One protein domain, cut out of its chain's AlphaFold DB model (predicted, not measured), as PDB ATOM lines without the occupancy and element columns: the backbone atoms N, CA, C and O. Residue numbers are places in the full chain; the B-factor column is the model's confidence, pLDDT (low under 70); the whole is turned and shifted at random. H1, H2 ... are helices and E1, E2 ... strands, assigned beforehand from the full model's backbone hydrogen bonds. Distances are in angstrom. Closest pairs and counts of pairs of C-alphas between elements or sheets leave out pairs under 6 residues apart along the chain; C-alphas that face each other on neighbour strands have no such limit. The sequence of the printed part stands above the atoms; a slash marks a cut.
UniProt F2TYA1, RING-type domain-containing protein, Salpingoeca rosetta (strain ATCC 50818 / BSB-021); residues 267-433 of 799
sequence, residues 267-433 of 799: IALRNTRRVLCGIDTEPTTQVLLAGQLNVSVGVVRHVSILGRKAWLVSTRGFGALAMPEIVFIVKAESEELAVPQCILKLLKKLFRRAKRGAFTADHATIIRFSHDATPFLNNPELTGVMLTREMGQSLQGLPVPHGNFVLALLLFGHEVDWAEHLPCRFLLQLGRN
ATOM      1  N   ILE A 267     227.255 215.156 182.142       39.97
ATOM      2  CA  ILE A 267     228.178 215.736 181.152       39.97
ATOM      3  C   ILE A 267     227.396 216.341 179.982       39.97
ATOM      4  O   ILE A 267     227.683 217.471 179.593       39.97
ATOM      5  N   ALA A 268     226.360 215.664 179.470       40.38
ATOM      6  CA  ALA A 268     225.519 216.201 178.399       40.38
ATOM      7  C   ALA A 268     224.863 217.538 178.803       40.38
ATOM      8  O   ALA A 268     224.965 218.520 178.063       40.38
ATOM      9  N   LEU A 269     224.278 217.601 180.008       42.72
ATOM     10  CA  LEU A 269     223.668 218.812 180.577       42.72
ATOM     11  C   LEU A 269     224.676 219.949 180.819       42.72
ATOM     12  O   LEU A 269     224.332 221.124 180.667       42.72
ATOM     13  N   ARG A 270     225.918 219.629 181.208       38.34
ATOM     14  CA  ARG A 270     226.969 220.631 181.466       38.34
ATOM     15  C   ARG A 270     227.620 221.125 180.170       38.34
ATOM     16  O   ARG A 270     227.931 222.310 180.076       38.34
ATOM     17  N   ASN A 271     227.733 220.273 179.151       37.94
ATOM     18  CA  ASN A 271     228.203 220.656 177.819       37.94
ATOM     19  C   ASN A 271     227.218 221.598 177.114       37.94
ATOM     20  O   ASN A 271     227.667 222.559 176.489       37.94
ATOM     21  N   THR A 272     225.897 221.421 177.293       39.84
ATOM     22  CA  THR A 272     224.894 222.350 176.721       39.84
ATOM     23  C   THR A 272     225.159 223.799 177.141       39.84
ATOM     24  O   THR A 272     224.984 224.725 176.356       39.84
ATOM     25  N   ARG A 273     225.650 224.007 178.370       36.78
ATOM     26  CA  ARG A 273     225.971 225.331 178.919       36.78
ATOM     27  C   ARG A 273     227.200 225.993 178.283       36.78
ATOM     28  O   ARG A 273     227.320 227.212 178.362       36.78
ATOM     29  N   ARG A 274     228.107 225.226 177.667       33.03
ATOM     30  CA  ARG A 274     229.360 225.759 177.106       33.03
ATOM     31  C   ARG A 274     229.228 226.155 175.634       33.03
ATOM     32  O   ARG A 274     229.687 227.229 175.269       33.03
ATOM     33  N   VAL A 275     228.552 225.347 174.810       38.00
ATOM     34  CA  VAL A 275     228.456 225.616 173.356       38.00
ATOM     35  C   VAL A 275     227.529 226.800 173.036       38.00
ATOM     36  O   VAL A 275     227.806 227.581 172.131       38.00
ATOM     37  N   LEU A 276     226.475 227.010 173.834       36.84
ATOM     38  CA  LEU A 276     225.482 228.079 173.624       36.84
ATOM     39  C   LEU A 276     225.968 229.500 173.974       36.84
ATOM     40  O   LEU A 276     225.233 230.468 173.770       36.84
ATOM     41  N   CYS A 277     227.188 229.632 174.503       36.56
ATOM     42  CA  CYS A 277     227.776 230.915 174.896       36.56
ATOM     43  C   CYS A 277     228.823 231.453 173.902       36.56
ATOM     44  O   CYS A 277     229.339 232.540 174.142       36.56
ATOM     45  N   GLY A 278     229.162 230.721 172.829       35.97
ATOM     46  CA  GLY A 278     230.330 231.058 171.998       35.97
ATOM     47  C   GLY A 278     230.238 230.792 170.493       35.97
ATOM     48  O   GLY A 278     231.236 231.003 169.814       35.97
ATOM     49  N   ILE A 279     229.102 230.325 169.959       32.22
ATOM     50  CA  ILE A 279     228.949 230.056 168.518       32.22
ATOM     51  C   ILE A 279     227.543 230.473 168.045       32.22
ATOM     52  O   ILE A 279     226.548 229.988 168.577       32.22
ATOM     53  N   ASP A 280     227.455 231.340 167.028       33.25
ATOM     54  CA  ASP A 280     226.194 231.739 166.362       33.25
ATOM     55  C   ASP A 280     225.753 230.742 165.254       33.25
ATOM     56  O   ASP A 280     224.925 231.063 164.400       33.25
ATOM     57  N   THR A 281     226.283 229.513 165.263       32.91
ATOM     58  CA  THR A 281     225.886 228.406 164.373       32.91
ATOM     59  C   THR A 281     225.496 227.167 165.180       32.91
ATOM     60  O   THR A 281     226.025 226.911 166.258       32.91
ATOM     61  N   GLU A 282     224.513 226.430 164.657       45.97
ATOM     62  CA  GLU A 282     223.703 225.407 165.336       45.97
ATOM     63  C   GLU A 282     224.473 224.384 166.201       45.97
ATOM     64  O   GLU A 282     225.167 223.514 165.673       45.97
ATOM     65  N   PRO A 283     224.239 224.370 167.528       43.38
ATOM     66  CA  PRO A 283     224.677 223.287 168.395       43.38
ATOM     67  C   PRO A 283     223.480 222.693 169.155       43.38
ATOM     68  O   PRO A 283     223.287 222.941 170.350       43.38
ATOM     69  N   THR A 284     222.661 221.881 168.474       52.12
ATOM     70  CA  THR A 284     221.627 221.066 169.135       52.12
ATOM     71  C   THR A 284     222.280 219.967 169.973       52.12
ATOM     72  O   THR A 284     222.550 218.866 169.493       52.12
ATOM     73  N   THR A 285     222.534 220.263 171.247       55.56
ATOM     74  CA  THR A 285     223.105 219.312 172.203       55.56
ATOM     75  C   THR A 285     222.088 218.214 172.486       55.56
ATOM     76  O   THR A 285     220.986 218.494 172.956       55.56
ATOM     77  N   GLN A 286     222.441 216.960 172.204       58.41
ATOM     78  CA  GLN A 286     221.569 215.820 172.476       58.41
ATOM     79  C   GLN A 286     221.801 215.297 173.897       58.41
ATOM     80  O   GLN A 286     222.916 214.936 174.270       58.41
ATOM     81  N   VAL A 287     220.730 215.239 174.686       59.84
ATOM     82  CA  VAL A 287     220.708 214.668 176.035       59.84
ATOM     83  C   VAL A 287     219.956 213.340 175.982       59.84
ATOM     84  O   VAL A 287     218.750 213.313 175.733       59.84
ATOM     85  N   LEU A 288     220.658 212.232 176.223       55.75
ATOM     86  CA  LEU A 288     220.039 210.917 176.384       55.75
ATOM     87  C   LEU A 288     219.336 210.854 177.745       55.75
ATOM     88  O   LEU A 288     219.973 210.987 178.785       55.75
ATOM     89  N   LEU A 289     218.025 210.623 177.755       62.53
ATOM     90  CA  LEU A 289     217.217 210.462 178.959       62.53
ATOM     91  C   LEU A 289     216.678 209.033 179.050       62.53
ATOM     92  O   LEU A 289     216.052 208.512 178.127       62.53
ATOM     93  N   ALA A 290     216.864 208.404 180.216       55.47
ATOM     94  CA  ALA A 290     216.310 207.074 180.509       55.47
ATOM     95  C   ALA A 290     216.673 205.993 179.460       55.47
ATOM     96  O   ALA A 290     215.870 205.101 179.176       55.47
ATOM     97  N   GLY A 291     217.873 206.100 178.878       58.31
ATOM     98  CA  GLY A 291     218.496 205.113 177.988       58.31
ATOM     99  C   GLY A 291     217.908 204.974 176.579       58.31
ATOM    100  O   GLY A 291     218.517 204.294 175.764       58.31
ATOM    101  N   GLN A 292     216.752 205.579 176.275       72.31
ATOM    102  CA  GLN A 292     216.063 205.412 174.979       72.31
ATOM    103  C   GLN A 292     215.267 206.643 174.492       72.31
ATOM    104  O   GLN A 292     214.622 206.563 173.452       72.31
ATOM    105  N   LEU A 293     215.273 207.765 175.221       82.25
ATOM    106  CA  LEU A 293     214.708 209.035 174.751       82.25
ATOM    107  C   LEU A 293     215.851 210.017 174.520       82.25
ATOM    108  O   LEU A 293     216.437 210.491 175.490       82.25
ATOM    109  N   ASN A 294     216.141 210.366 173.272       83.88
ATOM    110  CA  ASN A 294     217.026 211.490 172.991       83.88
ATOM    111  C   ASN A 294     216.220 212.790 173.078       83.88
ATOM    112  O   ASN A 294     215.067 212.848 172.649       83.88
ATOM    113  N   VAL A 295     216.827 213.838 173.631       83.62
ATOM    114  CA  VAL A 295     216.264 215.191 173.635       83.62
ATOM    115  C   VAL A 295     217.310 216.158 173.103       83.62
ATOM    116  O   VAL A 295     218.331 216.387 173.748       83.62
ATOM    117  N   SER A 296     217.071 216.709 171.918       82.75
ATOM    118  CA  SER A 296     217.873 217.778 171.328       82.75
ATOM    119  C   SER A 296     217.509 219.114 171.968       82.75
ATOM    120  O   SER A 296     216.336 219.476 172.051       82.75
ATOM    121  N   VAL A 297     218.525 219.851 172.415       81.06
ATOM    122  CA  VAL A 297     218.391 221.185 173.005       81.06
ATOM    123  C   VAL A 297     219.286 222.166 172.261       81.06
ATOM    124  O   VAL A 297     220.495 221.959 172.187       81.06
ATOM    125  N   GLY A 298     218.711 223.248 171.748       76.88
ATOM    126  CA  GLY A 298     219.447 224.339 171.111       76.88
ATOM    127  C   GLY A 298     218.872 225.702 171.487       76.88
ATOM    128  O   GLY A 298     217.770 225.796 172.030       76.88
ATOM    129  N   VAL A 299     219.612 226.765 171.176       77.88
ATOM    130  CA  VAL A 299     219.080 228.135 171.172       77.88
ATOM    131  C   VAL A 299     218.841 228.548 169.728       77.88
ATOM    132  O   VAL A 299     219.726 228.423 168.888       77.88
ATOM    133  N   VAL A 300     217.639 229.043 169.457       74.50
ATOM    134  CA  VAL A 300     217.190 229.517 168.147       74.50
ATOM    135  C   VAL A 300     216.850 231.005 168.206       74.50
ATOM    136  O   VAL A 300     216.524 231.547 169.267       74.50
ATOM    137  N   ARG A 301     216.886 231.662 167.047       72.06
ATOM    138  CA  ARG A 301     216.268 232.972 166.804       72.06
ATOM    139  C   ARG A 301     215.243 232.779 165.694       72.06
ATOM    140  O   ARG A 301     215.559 232.151 164.691       72.06
ATOM    141  N   HIS A 302     214.032 233.295 165.868       64.56
ATOM    142  CA  HIS A 302     212.950 233.118 164.897       64.56
ATOM    143  C   HIS A 302     212.147 234.413 164.730       64.56
ATOM    144  O   HIS A 302     212.109 235.252 165.636       64.56
ATOM    145  N   VAL A 303     211.493 234.576 163.578       53.69
ATOM    146  CA  VAL A 303     210.712 235.784 163.257       53.69
ATOM    147  C   VAL A 303     209.562 235.967 164.255       53.69
ATOM    148  O   VAL A 303     209.361 237.061 164.775       53.69
ATOM    149  N   SER A 304     208.912 234.870 164.672       52.69
ATOM    150  CA  SER A 304     207.815 234.871 165.660       52.69
ATOM    151  C   SER A 304     208.162 235.416 167.055       52.69
ATOM    152  O   SER A 304     207.270 235.596 167.884       52.69
ATOM    153  N   ILE A 305     209.447 235.639 167.340       57.44
ATOM    154  CA  ILE A 305     209.963 236.195 168.599       57.44
ATOM    155  C   ILE A 305     210.826 237.441 168.370       57.44
ATOM    156  O   ILE A 305     211.610 237.807 169.244       57.44
ATOM    157  N   LEU A 306     210.677 238.102 167.215       54.16
ATOM    158  CA  LEU A 306     211.387 239.337 166.856       54.16
ATOM    159  C   LEU A 306     212.919 239.184 166.977       54.16
ATOM    160  O   LEU A 306     213.601 240.028 167.555       54.16
ATOM    161  N   GLY A 307     213.461 238.044 166.524       60.00
ATOM    162  CA  GLY A 307     214.905 237.755 166.548       60.00
ATOM    163  C   GLY A 307     215.527 237.529 167.939       60.00
ATOM    164  O   GLY A 307     216.741 237.303 168.043       60.00
ATOM    165  N   ARG A 308     214.723 237.560 169.014       68.50
ATOM    166  CA  ARG A 308     215.158 237.226 170.382       68.50
ATOM    167  C   ARG A 308     215.588 235.755 170.471       68.50
ATOM    168  O   ARG A 308     215.205 234.933 169.640       68.50
ATOM    169  N   LYS A 309     216.390 235.421 171.487       77.19
ATOM    170  CA  LYS A 309     216.798 234.034 171.769       77.19
ATOM    171  C   LYS A 309     215.622 233.236 172.352       77.19
ATOM    172  O   LYS A 309     214.898 233.729 173.218       77.19
ATOM    173  N   ALA A 310     215.468 231.988 171.925       82.69
ATOM    174  CA  ALA A 310     214.572 231.012 172.539       82.69
ATOM    175  C   ALA A 310     215.235 229.637 172.639       82.69
ATOM    176  O   ALA A 310     216.022 229.249 171.781       82.69
ATOM    177  N   TRP A 311     214.876 228.887 173.674       87.56
ATOM    178  CA  TRP A 311     215.184 227.474 173.822       87.56
ATOM    179  C   TRP A 311     214.288 226.649 172.911       87.56
ATOM    180  O   TRP A 311     213.066 226.667 173.069       87.56
ATOM    181  N   LEU A 312     214.900 225.889 172.008       88.69
ATOM    182  CA  LEU A 312     214.261 224.778 171.318       88.69
ATOM    183  C   LEU A 312     214.611 223.490 172.070       88.69
ATOM    184  O   LEU A 312     215.789 223.175 172.237       88.69
ATOM    185  N   VAL A 313     213.601 222.746 172.519       90.75
ATOM    186  CA  VAL A 313     213.761 221.430 173.156       90.75
ATOM    187  C   VAL A 313     212.852 220.440 172.435       90.75
ATOM    188  O   VAL A 313     211.632 220.501 172.582       90.75
ATOM    189  N   SER A 314     213.437 219.537 171.653       90.94
ATOM    190  CA  SER A 314     212.724 218.566 170.815       90.94
ATOM    191  C   SER A 314     213.094 217.128 171.183       90.94
ATOM    192  O   SER A 314     214.247 216.839 171.505       90.94
ATOM    193  N   THR A 315     212.127 216.207 171.168       91.81
ATOM    194  CA  THR A 315     212.393 214.784 171.438       91.81
ATOM    195  C   THR A 315     212.711 213.980 170.181       91.81
ATOM    196  O   THR A 315     212.321 214.331 169.069       91.81
ATOM    197  N   ARG A 316     213.399 212.854 170.386       89.06
ATOM    198  CA  ARG A 316     213.516 211.741 169.444       89.06
ATOM    199  C   ARG A 316     213.444 210.428 170.227       89.06
ATOM    200  O   ARG A 316     214.377 210.074 170.949       89.06
ATOM    201  N   GLY A 317     212.322 209.725 170.111       86.31
ATOM    202  CA  GLY A 317     212.036 208.461 170.792       86.31
ATOM    203  C   GLY A 317     210.542 208.164 170.983       86.31
ATOM    204  O   GLY A 317     210.189 206.999 171.161       86.31
ATOM    205  N   PHE A 318     209.651 209.161 170.916       90.06
ATOM    206  CA  PHE A 318     208.198 208.935 170.972       90.06
ATOM    207  C   PHE A 318     207.664 208.233 169.709       90.06
ATOM    208  O   PHE A 318     206.743 207.421 169.822       90.06
ATOM    209  N   GLY A 319     208.300 208.426 168.548       88.56
ATOM    210  CA  GLY A 319     207.953 207.722 167.307       88.56
ATOM    211  C   GLY A 319     208.081 206.195 167.408       88.56
ATOM    212  O   GLY A 319     207.265 205.467 166.848       88.56
ATOM    213  N   ALA A 320     209.023 205.690 168.217       87.56
ATOM    214  CA  ALA A 320     209.177 204.255 168.496       87.56
ATOM    215  C   ALA A 320     208.035 203.661 169.353       87.56
ATOM    216  O   ALA A 320     207.969 202.451 169.554       87.56
ATOM    217  N   LEU A 321     207.140 204.513 169.861       89.31
ATOM    218  CA  LEU A 321     205.919 204.162 170.587       89.31
ATOM    219  C   LEU A 321     204.657 204.611 169.815       89.31
ATOM    220  O   LEU A 321     203.601 204.781 170.419       89.31
ATOM    221  N   ALA A 322     204.779 204.832 168.498       89.50
ATOM    222  CA  ALA A 322     203.717 205.294 167.596       89.50
ATOM    223  C   ALA A 322     203.043 206.625 168.004       89.50
ATOM    224  O   ALA A 322     201.855 206.829 167.758       89.50
ATOM    225  N   MET A 323     203.801 207.550 168.604       91.25
ATOM    226  CA  MET A 323     203.346 208.906 168.937       91.25
ATOM    227  C   MET A 323     204.161 209.983 168.205       91.25
ATOM    228  O   MET A 323     205.321 209.734 167.868       91.25
ATOM    229  N   PRO A 324     203.610 211.199 168.026       92.38
ATOM    230  CA  PRO A 324     204.395 212.368 167.649       92.38
ATOM    231  C   PRO A 324     205.511 212.666 168.663       92.38
ATOM    232  O   PRO A 324     205.342 212.485 169.872       92.38
ATOM    233  N   GLU A 325     206.635 213.188 168.172       93.69
ATOM    234  CA  GLU A 325     207.662 213.793 169.027       93.69
ATOM    235  C   GLU A 325     207.155 215.106 169.652       93.69
ATOM    236  O   GLU A 325     206.273 215.767 169.113       93.69
ATOM    237  N   ILE A 326     207.697 215.506 170.803       95.31
ATOM    238  CA  ILE A 326     207.260 216.700 171.537       95.31
ATOM    239  C   ILE A 326     208.298 217.812 171.362       95.31
ATOM    240  O   ILE A 326     209.486 217.605 171.614       95.31
ATOM    241  N   VAL A 327     207.839 219.003 170.968       94.06
ATOM    242  CA  VAL A 327     208.673 220.192 170.742       94.06
ATOM    243  C   VAL A 327     208.224 221.331 171.654       94.06
ATOM    244  O   VAL A 327     207.132 221.874 171.506       94.06
ATOM    245  N   PHE A 328     209.088 221.740 172.578       94.50
ATOM    246  CA  PHE A 328     208.954 223.004 173.300       94.50
ATOM    247  C   PHE A 328     209.777 224.078 172.591       94.50
ATOM    248  O   PHE A 328     210.962 223.878 172.321       94.50
ATOM    249  N   ILE A 329     209.171 225.245 172.372       91.00
ATOM    250  CA  ILE A 329     209.893 226.472 172.023       91.00
ATOM    251  C   ILE A 329     209.575 227.503 173.103       91.00
ATOM    252  O   ILE A 329     208.410 227.843 173.294       91.00
ATOM    253  N   VAL A 330     210.572 227.962 173.860       91.00
ATOM    254  CA  VAL A 330     210.376 228.841 175.028       91.00
ATOM    255  C   VAL A 330     211.339 230.014 174.936       91.00
ATOM    256  O   VAL A 330     212.540 229.794 174.808       91.00
ATOM    257  N   LYS A 331     210.848 231.256 175.019       87.88
ATOM    258  CA  LYS A 331     211.714 232.445 175.065       87.88
ATOM    259  C   LYS A 331     212.764 232.290 176.176       87.88
ATOM    260  O   LYS A 331     212.452 231.805 177.268       87.88
ATOM    261  N   ALA A 332     214.004 232.656 175.864       83.94
ATOM    262  CA  ALA A 332     215.092 232.689 176.831       83.94
ATOM    263  C   ALA A 332     215.100 234.047 177.540       83.94
ATOM    264  O   ALA A 332     214.841 235.077 176.911       83.94
ATOM    265  N   GLU A 333     215.399 234.052 178.835       79.50
ATOM    266  CA  GLU A 333     215.621 235.297 179.581       79.50
ATOM    267  C   GLU A 333     217.028 235.852 179.290       79.50
ATOM    268  O   GLU A 333     217.926 235.114 178.879       79.50
ATOM    269  N   SER A 334     217.229 237.159 179.492       67.19
ATOM    270  CA  SER A 334     218.445 237.891 179.089       67.19
ATOM    271  C   SER A 334     219.751 237.278 179.611       67.19
ATOM    272  O   SER A 334     220.765 237.306 178.918       67.19
ATOM    273  N   GLU A 335     219.707 236.710 180.817       64.00
ATOM    274  CA  GLU A 335     220.844 236.126 181.538       64.00
ATOM    275  C   GLU A 335     220.718 234.597 181.696       64.00
ATOM    276  O   GLU A 335     221.389 233.979 182.527       64.00
ATOM    277  N   GLU A 336     219.845 233.941 180.923       65.00
ATOM    278  CA  GLU A 336     219.579 232.512 181.097       65.00
ATOM    279  C   GLU A 336     220.693 231.627 180.522       65.00
ATOM    280  O   GLU A 336     220.656 231.159 179.385       65.00
ATOM    281  N   LEU A 337     221.687 231.343 181.359       57.41
ATOM    282  CA  LEU A 337     222.841 230.508 181.024       57.41
ATOM    283  C   LEU A 337     222.591 228.992 181.185       57.41
ATOM    284  O   LEU A 337     223.557 228.244 181.334       57.41
ATOM    285  N   ALA A 338     221.347 228.507 181.256       64.56
ATOM    286  CA  ALA A 338     221.067 227.096 181.542       64.56
ATOM    287  C   ALA A 338     219.770 226.580 180.905       64.56
ATOM    288  O   ALA A 338     218.745 227.251 180.919       64.56
ATOM    289  N   VAL A 339     219.806 225.330 180.431       70.31
ATOM    290  CA  VAL A 339     218.629 224.624 179.905       70.31
ATOM    291  C   VAL A 339     217.555 224.485 180.993       70.31
ATOM    292  O   VAL A 339     217.874 223.993 182.083       70.31
ATOM    293  N   PRO A 340     216.274 224.779 180.700       78.88
ATOM    294  CA  PRO A 340     215.174 224.539 181.630       78.88
ATOM    295  C   PRO A 340     214.982 223.055 182.005       78.88
ATOM    296  O   PRO A 340     214.227 222.306 181.379       78.88
ATOM    297  N   GLN A 341     215.638 222.608 183.082       77.88
ATOM    298  CA  GLN A 341     215.599 221.208 183.535       77.88
ATOM    299  C   GLN A 341     214.187 220.695 183.863       77.88
ATOM    300  O   GLN A 341     213.953 219.487 183.845       77.88
ATOM    301  N   CYS A 342     213.244 221.585 184.176       83.44
ATOM    302  CA  CYS A 342     211.833 221.257 184.376       83.44
ATOM    303  C   CYS A 342     211.211 220.597 183.128       83.44
ATOM    304  O   CYS A 342     210.530 219.579 183.270       83.44
ATOM    305  N   ILE A 343     211.534 221.077 181.919       89.00
ATOM    306  CA  ILE A 343     211.097 220.479 180.647       89.00
ATOM    307  C   ILE A 343     211.677 219.065 180.504       89.00
ATOM    308  O   ILE A 343     210.943 218.112 180.251       89.00
ATOM    309  N   LEU A 344     212.977 218.888 180.757       84.12
ATOM    310  CA  LEU A 344     213.642 217.581 180.649       84.12
ATOM    311  C   LEU A 344     213.084 216.561 181.660       84.12
ATOM    312  O   LEU A 344     212.833 215.404 181.314       84.12
ATOM    313  N   LYS A 345     212.816 216.992 182.902       83.00
ATOM    314  CA  LYS A 345     212.148 216.180 183.938       83.00
ATOM    315  C   LYS A 345     210.726 215.785 183.513       83.00
ATOM    316  O   LYS A 345     210.335 214.632 183.717       83.00
ATOM    317  N   LEU A 346     209.977 216.698 182.890       90.44
ATOM    318  CA  LEU A 346     208.638 216.441 182.358       90.44
ATOM    319  C   LEU A 346     208.668 215.420 181.212       90.44
ATOM    320  O   LEU A 346     207.979 214.406 181.299       90.44
ATOM    321  N   LEU A 347     209.510 215.615 180.194       91.19
ATOM    322  CA  LEU A 347     209.659 214.685 179.065       91.19
ATOM    323  C   LEU A 347     210.043 213.271 179.543       91.19
ATOM    324  O   LEU A 347     209.412 212.285 179.153       91.19
ATOM    325  N   LYS A 348     210.984 213.166 180.495       85.38
ATOM    326  CA  LYS A 348     211.373 211.897 181.141       85.38
ATOM    327  C   LYS A 348     210.211 211.240 181.906       85.38
ATOM    328  O   LYS A 348     210.125 210.012 181.936       85.38
ATOM    329  N   LYS A 349     209.300 212.021 182.507       88.38
ATOM    330  CA  LYS A 349     208.069 211.533 183.171       88.38
ATOM    331  C   LYS A 349     207.026 211.051 182.153       88.38
ATOM    332  O   LYS A 349     206.449 209.983 182.352       88.38
ATOM    333  N   LEU A 350     206.808 211.796 181.067       93.00
ATOM    334  CA  LEU A 350     205.837 211.468 180.013       93.00
ATOM    335  C   LEU A 350     206.224 210.189 179.261       93.00
ATOM    336  O   LEU A 350     205.418 209.267 179.179       93.00
ATOM    337  N   PHE A 351     207.477 210.068 178.819       91.19
ATOM    338  CA  PHE A 351     207.968 208.879 178.110       91.19
ATOM    339  C   PHE A 351     207.879 207.603 178.969       91.19
ATOM    340  O   PHE A 351     207.452 206.548 178.501       91.19
ATOM    341  N   ARG A 352     208.182 207.709 180.273       87.31
ATOM    342  CA  ARG A 352     207.997 206.616 181.248       87.31
ATOM    343  C   ARG A 352     206.530 206.220 181.457       87.31
ATOM    344  O   ARG A 352     206.284 205.059 181.774       87.31
ATOM    345  N   ARG A 353     205.573 207.147 181.316       92.56
ATOM    346  CA  ARG A 353     204.132 206.830 181.326       92.56
ATOM    347  C   ARG A 353     203.710 206.156 180.022       92.56
ATOM    348  O   ARG A 353     203.011 205.151 180.075       92.56
ATOM    349  N   ALA A 354     204.168 206.668 178.882       93.00
ATOM    350  CA  ALA A 354     203.796 206.152 177.569       93.00
ATOM    351  C   ALA A 354     204.250 204.705 177.345       93.00
ATOM    352  O   ALA A 354     203.459 203.872 176.915       93.00
ATOM    353  N   LYS A 355     205.467 204.355 177.787       89.31
ATOM    354  CA  LYS A 355     205.962 202.962 177.829       89.31
ATOM    355  C   LYS A 355     205.098 201.982 178.639       89.31
ATOM    356  O   LYS A 355     205.340 200.784 178.582       89.31
ATOM    357  N   ARG A 356     204.127 202.473 179.419       91.31
ATOM    358  CA  ARG A 356     203.162 201.678 180.200       91.31
ATOM    359  C   ARG A 356     201.723 201.815 179.674       91.31
ATOM    360  O   ARG A 356     200.794 201.483 180.398       91.31
ATOM    361  N   GLY A 357     201.521 202.417 178.498       89.38
ATOM    362  CA  GLY A 357     200.195 202.787 177.980       89.38
ATOM    363  C   GLY A 357     199.482 203.898 178.769       89.38
ATOM    364  O   GLY A 357     198.327 204.201 178.503       89.38
ATOM    365  N   ALA A 358     200.148 204.529 179.745       91.00
ATOM    366  CA  ALA A 358     199.537 205.468 180.690       91.00
ATOM    367  C   ALA A 358     199.653 206.950 180.266       91.00
ATOM    368  O   ALA A 358     199.495 207.850 181.101       91.00
ATOM    369  N   PHE A 359     200.011 207.217 179.007       93.69
ATOM    370  CA  PHE A 359     200.042 208.537 178.366       93.69
ATOM    371  C   PHE A 359     200.164 208.370 176.843       93.69
ATOM    372  O   PHE A 359     200.965 207.550 176.400       93.69
ATOM    373  N   THR A 360     199.450 209.202 176.082       93.69
ATOM    374  CA  THR A 360     199.559 209.310 174.620       93.69
ATOM    375  C   THR A 360     199.754 210.781 174.257       93.69
ATOM    376  O   THR A 360     198.964 211.619 174.692       93.69
ATOM    377  N   ALA A 361     200.789 211.110 173.482       92.25
ATOM    378  CA  ALA A 361     200.950 212.442 172.902       92.25
ATOM    379  C   ALA A 361     200.084 212.561 171.638       92.25
ATOM    380  O   ALA A 361     200.105 211.664 170.802       92.25
ATOM    381  N   ASP A 362     199.308 213.639 171.526       89.88
ATOM    382  CA  ASP A 362     198.388 213.916 170.415       89.88
ATOM    383  C   ASP A 362     197.956 215.398 170.478       89.88
ATOM    384  O   ASP A 362     198.175 216.067 171.494       89.88
ATOM    385  N   HIS A 363     197.331 215.927 169.424       89.94
ATOM    386  CA  HIS A 363     196.745 217.267 169.430       89.94
ATOM    387  C   HIS A 363     195.627 217.396 170.488       89.94
ATOM    388  O   HIS A 363     194.843 216.470 170.716       89.94
ATOM    389  N   ALA A 364     195.571 218.562 171.137       90.25
ATOM    390  CA  ALA A 364     194.721 218.903 172.279       90.25
ATOM    391  C   ALA A 364     194.906 218.012 173.526       90.25
ATOM    392  O   ALA A 364     194.065 218.013 174.422       90.25
ATOM    393  N   THR A 365     196.013 217.269 173.636       94.50
ATOM    394  CA  THR A 365     196.333 216.541 174.873       94.50
ATOM    395  C   THR A 365     196.817 217.516 175.949       94.50
ATOM    396  O   THR A 365     197.876 218.131 175.815       94.50
ATOM    397  N   ILE A 366     196.055 217.627 177.042       95.06
ATOM    398  CA  ILE A 366     196.366 218.488 178.190       95.06
ATOM    399  C   ILE A 366     197.189 217.723 179.237       95.06
ATOM    400  O   ILE A 366     196.802 216.657 179.719       95.06
ATOM    401  N   ILE A 367     198.324 218.294 179.634       95.00
ATOM    402  CA  ILE A 367     199.237 217.773 180.655       95.00
ATOM    403  C   ILE A 367     199.205 218.724 181.853       95.00
ATOM    404  O   ILE A 367     199.877 219.751 181.853       95.00
ATOM    405  N   ARG A 368     198.436 218.374 182.886       93.12
ATOM    406  CA  ARG A 368     198.398 219.111 184.161       93.12
ATOM    407  C   ARG A 368     199.641 218.812 185.016       93.12
ATOM    408  O   ARG A 368     200.134 217.677 185.038       93.12
ATOM    409  N   PHE A 369     200.145 219.820 185.723       89.50
ATOM    410  CA  PHE A 369     201.199 219.682 186.733       89.50
ATOM    411  C   PHE A 369     200.614 219.265 188.099       89.50
ATOM    412  O   PHE A 369     199.399 219.222 188.271       89.50
ATOM    413  N   SER A 370     201.473 218.893 189.056       78.19
ATOM    414  CA  SER A 370     201.055 218.576 190.437       78.19
ATOM    415  C   SER A 370     201.201 219.827 191.292       78.19
ATOM    416  O   SER A 370     202.240 220.477 191.198       78.19
ATOM    417  N   HIS A 371     200.226 220.128 192.148       65.19
ATOM    418  CA  HIS A 371     200.305 221.279 193.058       65.19
ATOM    419  C   HIS A 371     201.452 221.150 194.079       65.19
ATOM    420  O   HIS A 371     202.022 222.151 194.493       65.19
ATOM    421  N   ASP A 372     201.852 219.921 194.411       55.12
ATOM    422  CA  ASP A 372     202.939 219.590 195.348       55.12
ATOM    423  C   ASP A 372     204.340 219.619 194.697       55.12
ATOM    424  O   ASP A 372     205.332 219.226 195.313       55.12
ATOM    425  N   ALA A 373     204.440 220.005 193.420       67.56
ATOM    426  CA  ALA A 373     205.697 220.035 192.681       67.56
ATOM    427  C   ALA A 373     206.335 221.432 192.674       67.56
ATOM    428  O   ALA A 373     205.657 222.454 192.713       67.56
ATOM    429  N   THR A 374     207.662 221.477 192.529       76.06
ATOM    430  CA  THR A 374     208.400 222.725 192.271       76.06
ATOM    431  C   THR A 374     207.824 223.461 191.048       76.06
ATOM    432  O   THR A 374     207.666 222.794 190.015       76.06
ATOM    433  N   PRO A 375     207.589 224.790 191.109       83.88
ATOM    434  CA  PRO A 375     207.026 225.575 190.009       83.88
ATOM    435  C   PRO A 375     207.677 225.305 188.648       83.88
ATOM    436  O   PRO A 375     208.905 225.254 188.517       83.88
ATOM    437  N   PHE A 376     206.854 225.122 187.616       88.62
ATOM    438  CA  PHE A 376     207.352 224.854 186.271       88.62
ATOM    439  C   PHE A 376     207.907 226.142 185.656       88.62
ATOM    440  O   PHE A 376     207.297 227.198 185.767       88.62
ATOM    441  N   LEU A 377     209.088 226.069 185.029       87.00
ATOM    442  CA  LEU A 377     209.812 227.250 184.515       87.00
ATOM    443  C   LEU A 377     209.939 228.397 185.549       87.00
ATOM    444  O   LEU A 377     209.946 229.566 185.181       87.00
ATOM    445  N   ASN A 378     210.025 228.055 186.842       84.56
ATOM    446  CA  ASN A 378     210.041 228.977 187.986       84.56
ATOM    447  C   ASN A 378     208.790 229.876 188.145       84.56
ATOM    448  O   ASN A 378     208.778 230.708 189.048       84.56
ATOM    449  N   ASN A 379     207.728 229.695 187.349       86.94
ATOM    450  CA  ASN A 379     206.464 230.423 187.497       86.94
ATOM    451  C   ASN A 379     205.398 229.518 188.169       86.94
ATOM    452  O   ASN A 379     205.079 228.458 187.624       86.94
ATOM    453  N   PRO A 380     204.838 229.892 189.341       86.44
ATOM    454  CA  PRO A 380     203.800 229.112 190.025       86.44
ATOM    455  C   PRO A 380     202.406 229.197 189.375       86.44
ATOM    456  O   PRO A 380     201.561 228.355 189.663       86.44
ATOM    457  N   GLU A 381     202.149 230.174 188.500       88.62
ATOM    458  CA  GLU A 381     200.864 230.335 187.801       88.62
ATOM    459  C   GLU A 381     200.693 229.357 186.626       88.62
ATOM    460  O   GLU A 381     199.572 229.106 186.164       88.62
ATOM    461  N   LEU A 382     201.804 228.783 186.148       91.19
ATOM    462  CA  LEU A 382     201.817 227.747 185.124       91.19
ATOM    463  C   LEU A 382     201.333 226.425 185.722       91.19
ATOM    464  O   LEU A 382     201.999 225.819 186.561       91.19
ATOM    465  N   THR A 383     200.186 225.947 185.246       91.81
ATOM    466  CA  THR A 383     199.509 224.746 185.768       91.81
ATOM    467  C   THR A 383     199.518 223.571 184.794       91.81
ATOM    468  O   THR A 383     199.187 222.447 185.185       91.81
ATOM    469  N   GLY A 384     199.937 223.777 183.542       93.88
ATOM    470  CA  GLY A 384     200.086 222.679 182.596       93.88
ATOM    471  C   GLY A 384     200.654 223.050 181.230       93.88
ATOM    472  O   GLY A 384     201.172 224.144 181.003       93.88
ATOM    473  N   VAL A 385     200.536 222.090 180.314       96.12
ATOM    474  CA  VAL A 385     200.930 222.183 178.904       96.12
ATOM    475  C   VAL A 385     199.810 221.626 178.026       96.12
ATOM    476  O   VAL A 385     199.310 220.538 178.303       96.12
ATOM    477  N   MET A 386     199.455 222.317 176.947       96.25
ATOM    478  CA  MET A 386     198.671 221.765 175.839       96.25
ATOM    479  C   MET A 386     199.626 221.281 174.747       96.25
ATOM    480  O   MET A 386     200.479 222.042 174.294       96.25
ATOM    481  N   LEU A 387     199.475 220.035 174.301       96.38
ATOM    482  CA  LEU A 387     200.112 219.560 173.073       96.38
ATOM    483  C   LEU A 387     199.215 219.879 171.872       96.38
ATOM    484  O   LEU A 387     198.013 219.621 171.906       96.38
ATOM    485  N   THR A 388     199.779 220.426 170.798       92.19
ATOM    486  CA  THR A 388     199.059 220.685 169.546       92.19
ATOM    487  C   THR A 388     199.955 220.507 168.329       92.19
ATOM    488  O   THR A 388     201.134 220.836 168.370       92.19
ATOM    489  N   ARG A 389     199.382 220.035 167.221       86.31
ATOM    490  CA  ARG A 389     199.991 220.179 165.895       86.31
ATOM    491  C   ARG A 389     200.116 221.652 165.490       86.31
ATOM    492  O   ARG A 389     199.388 222.510 166.005       86.31
ATOM    493  N   GLU A 390     201.009 221.912 164.551       79.75
ATOM    494  CA  GLU A 390     201.055 223.117 163.731       79.75
ATOM    495  C   GLU A 390     199.767 223.302 162.907       79.75
ATOM    496  O   GLU A 390     199.074 222.350 162.547       79.75
ATOM    497  N   MET A 391     199.411 224.558 162.642       75.19
ATOM    498  CA  MET A 391     198.142 224.955 162.019       75.19
ATOM    499  C   MET A 391     198.334 226.056 160.960       75.19
ATOM    500  O   MET A 391     197.454 226.888 160.748       75.19
ATOM    501  N   GLY A 392     199.490 226.056 160.290       66.25
ATOM    502  CA  GLY A 392     199.844 227.012 159.233       66.25
ATOM    503  C   GLY A 392     200.860 228.088 159.633       66.25
ATOM    504  O   GLY A 392     201.184 228.942 158.811       66.25
ATOM    505  N   GLN A 393     201.394 228.052 160.858       71.25
ATOM    506  CA  GLN A 393     202.512 228.909 161.256       71.25
ATOM    507  C   GLN A 393     203.784 228.590 160.461       71.25
ATOM    508  O   GLN A 393     204.051 227.432 160.140       71.25
ATOM    509  N   SER A 394     204.623 229.605 160.227       67.62
ATOM    510  CA  SER A 394     205.975 229.369 159.714       67.62
ATOM    511  C   SER A 394     206.844 228.668 160.760       67.62
ATOM    512  O   SER A 394     206.871 229.061 161.927       67.62
ATOM    513  N   LEU A 395     207.575 227.651 160.307       71.56
ATOM    514  CA  LEU A 395     208.617 226.936 161.053       71.56
ATOM    515  C   LEU A 395     210.005 227.136 160.407       71.56
ATOM    516  O   LEU A 395     210.947 226.392 160.681       71.56
ATOM    517  N   GLN A 396     210.125 228.097 159.485       65.44
ATOM    518  CA  GLN A 396     211.293 228.257 158.622       65.44
ATOM    519  C   GLN A 396     212.539 228.646 159.435       65.44
ATOM    520  O   GLN A 396     212.557 229.657 160.132       65.44
ATOM    521  N   GLY A 397     213.599 227.839 159.331       63.66
ATOM    522  CA  GLY A 397     214.833 228.031 160.102       63.66
ATOM    523  C   GLY A 397     214.792 227.482 161.536       63.66
ATOM    524  O   GLY A 397     215.669 227.815 162.329       63.66
ATOM    525  N   LEU A 398     213.805 226.649 161.887       72.81
ATOM    526  CA  LEU A 398     213.790 225.902 163.147       72.81
ATOM    527  C   LEU A 398     214.191 224.431 162.919       72.81
ATOM    528  O   LEU A 398     213.520 223.752 162.140       72.81
ATOM    529  N   PRO A 399     215.203 223.889 163.630       72.44
ATOM    530  CA  PRO A 399     215.566 222.470 163.563       72.44
ATOM    531  C   PRO A 399     214.586 221.591 164.371       72.44
ATOM    532  O   PRO A 399     214.926 220.988 165.394       72.44
ATOM    533  N   VAL A 400     213.327 221.555 163.927       80.44
ATOM    534  CA  VAL A 400     212.277 220.658 164.438       80.44
ATOM    535  C   VAL A 400     212.465 219.222 163.912       80.44
ATOM    536  O   VAL A 400     213.104 219.036 162.875       80.44
ATOM    537  N   PRO A 401     211.940 218.183 164.592       79.94
ATOM    538  CA  PRO A 401     212.066 216.801 164.127       79.94
ATOM    539  C   PRO A 401     211.426 216.578 162.751       79.94
ATOM    540  O   PRO A 401     210.297 217.000 162.511       79.94
ATOM    541  N   HIS A 402     212.106 215.841 161.870       65.81
ATOM    542  CA  HIS A 402     211.502 215.365 160.626       65.81
ATOM    543  C   HIS A 402     210.432 214.303 160.926       65.81
ATOM    544  O   HIS A 402     210.743 213.252 161.491       65.81
ATOM    545  N   GLY A 403     209.186 214.557 160.520       69.12
ATOM    546  CA  GLY A 403     208.050 213.652 160.710       69.12
ATOM    547  C   GLY A 403     206.938 214.272 161.556       69.12
ATOM    548  O   GLY A 403     206.797 215.489 161.613       69.12
ATOM    549  N   ASN A 404     206.128 213.426 162.196       82.31
ATOM    550  CA  ASN A 404     205.011 213.861 163.035       82.31
ATOM    551  C   ASN A 404     205.511 214.349 164.409       82.31
ATOM    552  O   ASN A 404     206.163 213.594 165.138       82.31
ATOM    553  N   PHE A 405     205.180 215.583 164.783       90.56
ATOM    554  CA  PHE A 405     205.486 216.158 166.093       90.56
ATOM    555  C   PHE A 405     204.318 217.013 166.611       90.56
ATOM    556  O   PHE A 405     203.375 217.325 165.890       90.56
ATOM    557  N   VAL A 406     204.370 217.388 167.888       93.50
ATOM    558  CA  VAL A 406     203.434 218.321 168.523       93.50
ATOM    559  C   VAL A 406     204.186 219.409 169.284       93.50
ATOM    560  O   VAL A 406     205.093 219.143 170.078       93.50
ATOM    561  N   LEU A 407     203.775 220.652 169.051       94.00
ATOM    562  CA  LEU A 407     204.175 221.828 169.805       94.00
ATOM    563  C   LEU A 407     203.572 221.770 171.213       94.00
ATOM    564  O   LEU A 407     202.387 221.490 171.393       94.00
ATOM    565  N   ALA A 408     204.393 222.065 172.213       96.88
ATOM    566  CA  ALA A 408     204.005 222.154 173.610       96.88
ATOM    567  C   ALA A 408     203.786 223.621 174.009       96.88
ATOM    568  O   ALA A 408     204.739 224.402 174.040       96.88
ATOM    569  N   LEU A 409     202.542 223.991 174.328       95.38
ATOM    570  CA  LEU A 409     202.134 225.344 174.721       95.38
ATOM    571  C   LEU A 409     201.844 225.431 176.228       95.38
ATOM    572  O   LEU A 409     201.155 224.573 176.771       95.38
ATOM    573  N   LEU A 410     202.346 226.465 176.905       95.12
ATOM    574  CA  LEU A 410     202.180 226.685 178.347       95.12
ATOM    575  C   LEU A 410     200.772 227.193 178.698       95.12
ATOM    576  O   LEU A 410     200.281 228.144 178.083       95.12
ATOM    577  N   LEU A 411     200.176 226.590 179.733       94.06
ATOM    578  CA  LEU A 411     198.849 226.914 180.264       94.06
ATOM    579  C   LEU A 411     198.938 227.541 181.660       94.06
ATOM    580  O   LEU A 411     199.551 226.969 182.569       94.06
ATOM    581  N   PHE A 412     198.249 228.665 181.845       91.69
ATOM    582  CA  PHE A 412     197.991 229.275 183.150       91.69
ATOM    583  C   PHE A 412     196.719 228.690 183.785       91.69
ATOM    584  O   PHE A 412     195.863 228.153 183.084       91.69
ATOM    585  N   GLY A 413     196.573 228.805 185.111       86.62
ATOM    586  CA  GLY A 413     195.466 228.206 185.885       86.62
ATOM    587  C   GLY A 413     194.065 228.334 185.269       86.62
ATOM    588  O   GLY A 413     193.377 227.331 185.090       86.62
ATOM    589  N   HIS A 414     193.661 229.547 184.886       81.50
ATOM    590  CA  HIS A 414     192.336 229.813 184.305       81.50
ATOM    591  C   HIS A 414     192.169 229.295 182.865       81.50
ATOM    592  O   HIS A 414     191.049 229.065 182.416       81.50
ATOM    593  N   GLU A 415     193.267 229.071 182.141       90.38
ATOM    594  CA  GLU A 415     193.256 228.689 180.725       90.38
ATOM    595  C   GLU A 415     193.042 227.188 180.511       90.38
ATOM    596  O   GLU A 415     192.561 226.791 179.452       90.38
ATOM    597  N   VAL A 416     193.368 226.347 181.502       89.75
ATOM    598  CA  VAL A 416     193.282 224.879 181.395       89.75
ATOM    599  C   VAL A 416     191.862 224.416 181.058       89.75
ATOM    600  O   VAL A 416     191.683 223.586 180.169       89.75
ATOM    601  N   ASP A 417     190.853 224.995 181.713       85.81
ATOM    602  CA  ASP A 417     189.436 224.723 181.445       85.81
ATOM    603  C   ASP A 417     189.051 225.056 179.993       85.81
ATOM    604  O   ASP A 417     188.318 224.300 179.351       85.81
ATOM    605  N   TRP A 418     189.560 226.168 179.457       87.81
ATOM    606  CA  TRP A 418     189.296 226.595 178.082       87.81
ATOM    607  C   TRP A 418     190.048 225.743 177.055       87.81
ATOM    608  O   TRP A 418     189.468 225.399 176.029       87.81
ATOM    609  N   ALA A 419     191.297 225.364 177.333       91.00
ATOM    610  CA  ALA A 419     192.087 224.486 176.472       91.00
ATOM    611  C   ALA A 419     191.509 223.059 176.393       91.00
ATOM    612  O   ALA A 419     191.631 222.410 175.358       91.00
ATOM    613  N   GLU A 420     190.855 222.581 177.456       88.56
ATOM    614  CA  GLU A 420     190.224 221.256 177.503       88.56
ATOM    615  C   GLU A 420     188.858 221.207 176.792       88.56
ATOM    616  O   GLU A 420     188.594 220.264 176.048       88.56
ATOM    617  N   HIS A 421     187.999 222.216 176.980       87.88
ATOM    618  CA  HIS A 421     186.619 222.194 176.459       87.88
ATOM    619  C   HIS A 421     186.435 222.963 175.140       87.88
ATOM    620  O   HIS A 421     185.516 222.668 174.379       87.88
ATOM    621  N   LEU A 422     187.273 223.968 174.862       89.94
ATOM    622  CA  LEU A 422     187.205 224.833 173.675       89.94
ATOM    623  C   LEU A 422     188.627 225.129 173.127       89.94
ATOM    624  O   LEU A 422     188.990 226.303 172.981       89.94
ATOM    625  N   PRO A 423     189.442 224.101 172.798       91.56
ATOM    626  CA  PRO A 423     190.857 224.256 172.432       91.56
ATOM    627  C   PRO A 423     191.093 225.284 171.320       91.56
ATOM    628  O   PRO A 423     191.976 226.131 171.436       91.56
ATOM    629  N   CYS A 424     190.257 225.282 170.277       90.56
ATOM    630  CA  CYS A 424     190.352 226.242 169.177       90.56
ATOM    631  C   CYS A 424     190.159 227.704 169.652       90.56
ATOM    632  O   CYS A 424     190.912 228.582 169.230       90.56
ATOM    633  N   ARG A 425     189.257 227.984 170.613       89.12
ATOM    634  CA  ARG A 425     189.119 229.331 171.213       89.12
ATOM    635  C   ARG A 425     190.372 229.733 171.985       89.12
ATOM    636  O   ARG A 425     190.806 230.872 171.852       89.12
ATOM    637  N   PHE A 426     190.937 228.828 172.785       91.19
ATOM    638  CA  PHE A 426     192.165 229.103 173.537       91.19
ATOM    639  C   PHE A 426     193.326 229.464 172.593       91.19
ATOM    640  O   PHE A 426     193.939 230.519 172.754       91.19
ATOM    641  N   LEU A 427     193.552 228.656 171.552       91.06
ATOM    642  CA  LEU A 427     194.579 228.912 170.538       91.06
ATOM    643  C   LEU A 427     194.369 230.270 169.838       91.06
ATOM    644  O   LEU A 427     195.297 231.072 169.762       91.06
ATOM    645  N   LEU A 428     193.145 230.594 169.412       88.19
ATOM    646  CA  LEU A 428     192.842 231.881 168.767       88.19
ATOM    647  C   LEU A 428     193.045 233.095 169.695       88.19
ATOM    648  O   LEU A 428     193.428 234.169 169.226       88.19
ATOM    649  N   GLN A 429     192.830 232.949 171.007       86.94
ATOM    650  CA  GLN A 429     193.138 234.012 171.976       86.94
ATOM    651  C   GLN A 429     194.649 234.155 172.222       86.94
ATOM    652  O   GLN A 429     195.104 235.283 172.408       86.94
ATOM    653  N   LEU A 430     195.442 233.075 172.137       87.06
ATOM    654  CA  LEU A 430     196.909 233.182 172.076       87.06
ATOM    655  C   LEU A 430     197.360 233.940 170.817       87.06
ATOM    656  O   LEU A 430     198.253 234.780 170.893       87.06
ATOM    657  N   GLY A 431     196.732 233.684 169.664       81.69
ATOM    658  CA  GLY A 431     197.025 234.391 168.412       81.69
ATOM    659  C   GLY A 431     196.732 235.892 168.447       81.69
ATOM    660  O   GLY A 431     197.470 236.669 167.845       81.69
ATOM    661  N   ARG A 432     195.700 236.321 169.188       78.75
ATOM    662  CA  ARG A 432     195.198 237.711 169.220       78.75
ATOM    663  C   ARG A 432     196.283 238.778 169.394       78.75
ATOM    664  O   ARG A 432     196.207 239.818 168.746       78.75
ATOM    665  N   ASN A 433     197.243 238.540 170.285       65.69
ATOM    666  CA  ASN A 433     198.273 239.516 170.649       65.69
ATOM    667  C   ASN A 433     199.598 239.312 169.876       65.69
ATOM    668  O   ASN A 433     200.544 240.070 170.076       65.69
TER     669      ASN A 433
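Overview. This is residues 267 to 433 of the 799 residues of the protein "RING-type domain-containing protein" of Salpingoeca rosetta (strain ATCC 50818 / BSB-021) (UniProt F2TYA1). A strongly twisted sheet of seven strands is curled like part of a barrel round the helix H2, with the low-confidence helix H1 on the same face, only just over the edge strand E1, and the small helical hairpin H3 and H4 packs on the other face at E5, E6 and E7. The helices on both faces make three layers with the sheet, whose order E1, E2, E3, E4, E7, E6, E5 is mixed. The printed part has 167 residues, with four named helices and seven named strands in the order H1 E1 E2 E3 E4 H2 E5 E6 E7 H3 H4; the class is mixed, helices and strands. It is compact, with a radius of gyration of the C-alphas of 15.6 A, and spans 45 by 39 by 34 A.

Along the chain. H1 holds residues 267 to 275, beginning at C-alpha 267 (228.178, 215.736, 181.152). E1 is residues 285 to 289, E2 293 to 301 with 25.3 A from first to last C-alpha, E3 309 to 316 with 22.7 A, and E4 325 to 331 with 20.0 A. H2, residues 341 to 354, is 20.0 A long and begins at C-alpha 341 (215.599, 221.208, 183.535). E5 is residues 365 to 368, E6 382 to 388, and E7 405 to 412 with 22.8 A. H3 is residues 415 to 421 and H4 423 to 432, ending at C-alpha 432 (195.198, 237.711, 169.220).

Arrangement. E1 to E4 form a meander, each strand the antiparallel neighbour of the one before, with N 287 and O 295 at 2.8 A, N 300 and O 310 at 2.8 A, and N 313 and O 328 at 2.9 A. E5 to E7 form another, with N 367 and O 385 at 2.8 A and N 386 and O 409 at 2.8 A. E4 and E7 are parallel at 47 degrees, with N 406 and O 325 at 2.8 A. E4, H2 and E5 form a split strand-helix-strand unit, two strands running the same way with E7 and E6 between them, and its crossover is left-handed. H2 is on the sheet; its closest C-alphas to E2 are those of Phe 351 and Leu 293, 7.5 A apart. H1 runs along E1, at 16 degrees on the local plane. H3 and H4 touch as a helical hairpin, at a steep tilt of 42 degrees, opposite ways; the C-alphas of Ala 419 and Phe 426 are closest, 5.5 A. H2, H3 and H4 have every O i to N i+4 pair within hydrogen-bond range; H1 has 3 of 5.

Size, cuts and confidence. The C-alphas of Gly 278 and His 421 are farthest apart, 44.8 A. The printed part has no cut. The links E5 to E6 and E6 to E7 are long, with 13 and 16 residues. The mean pLDDT of the printed part is 77.5; 47 residues are under 70, among them 267 to 291 and 302 to 308.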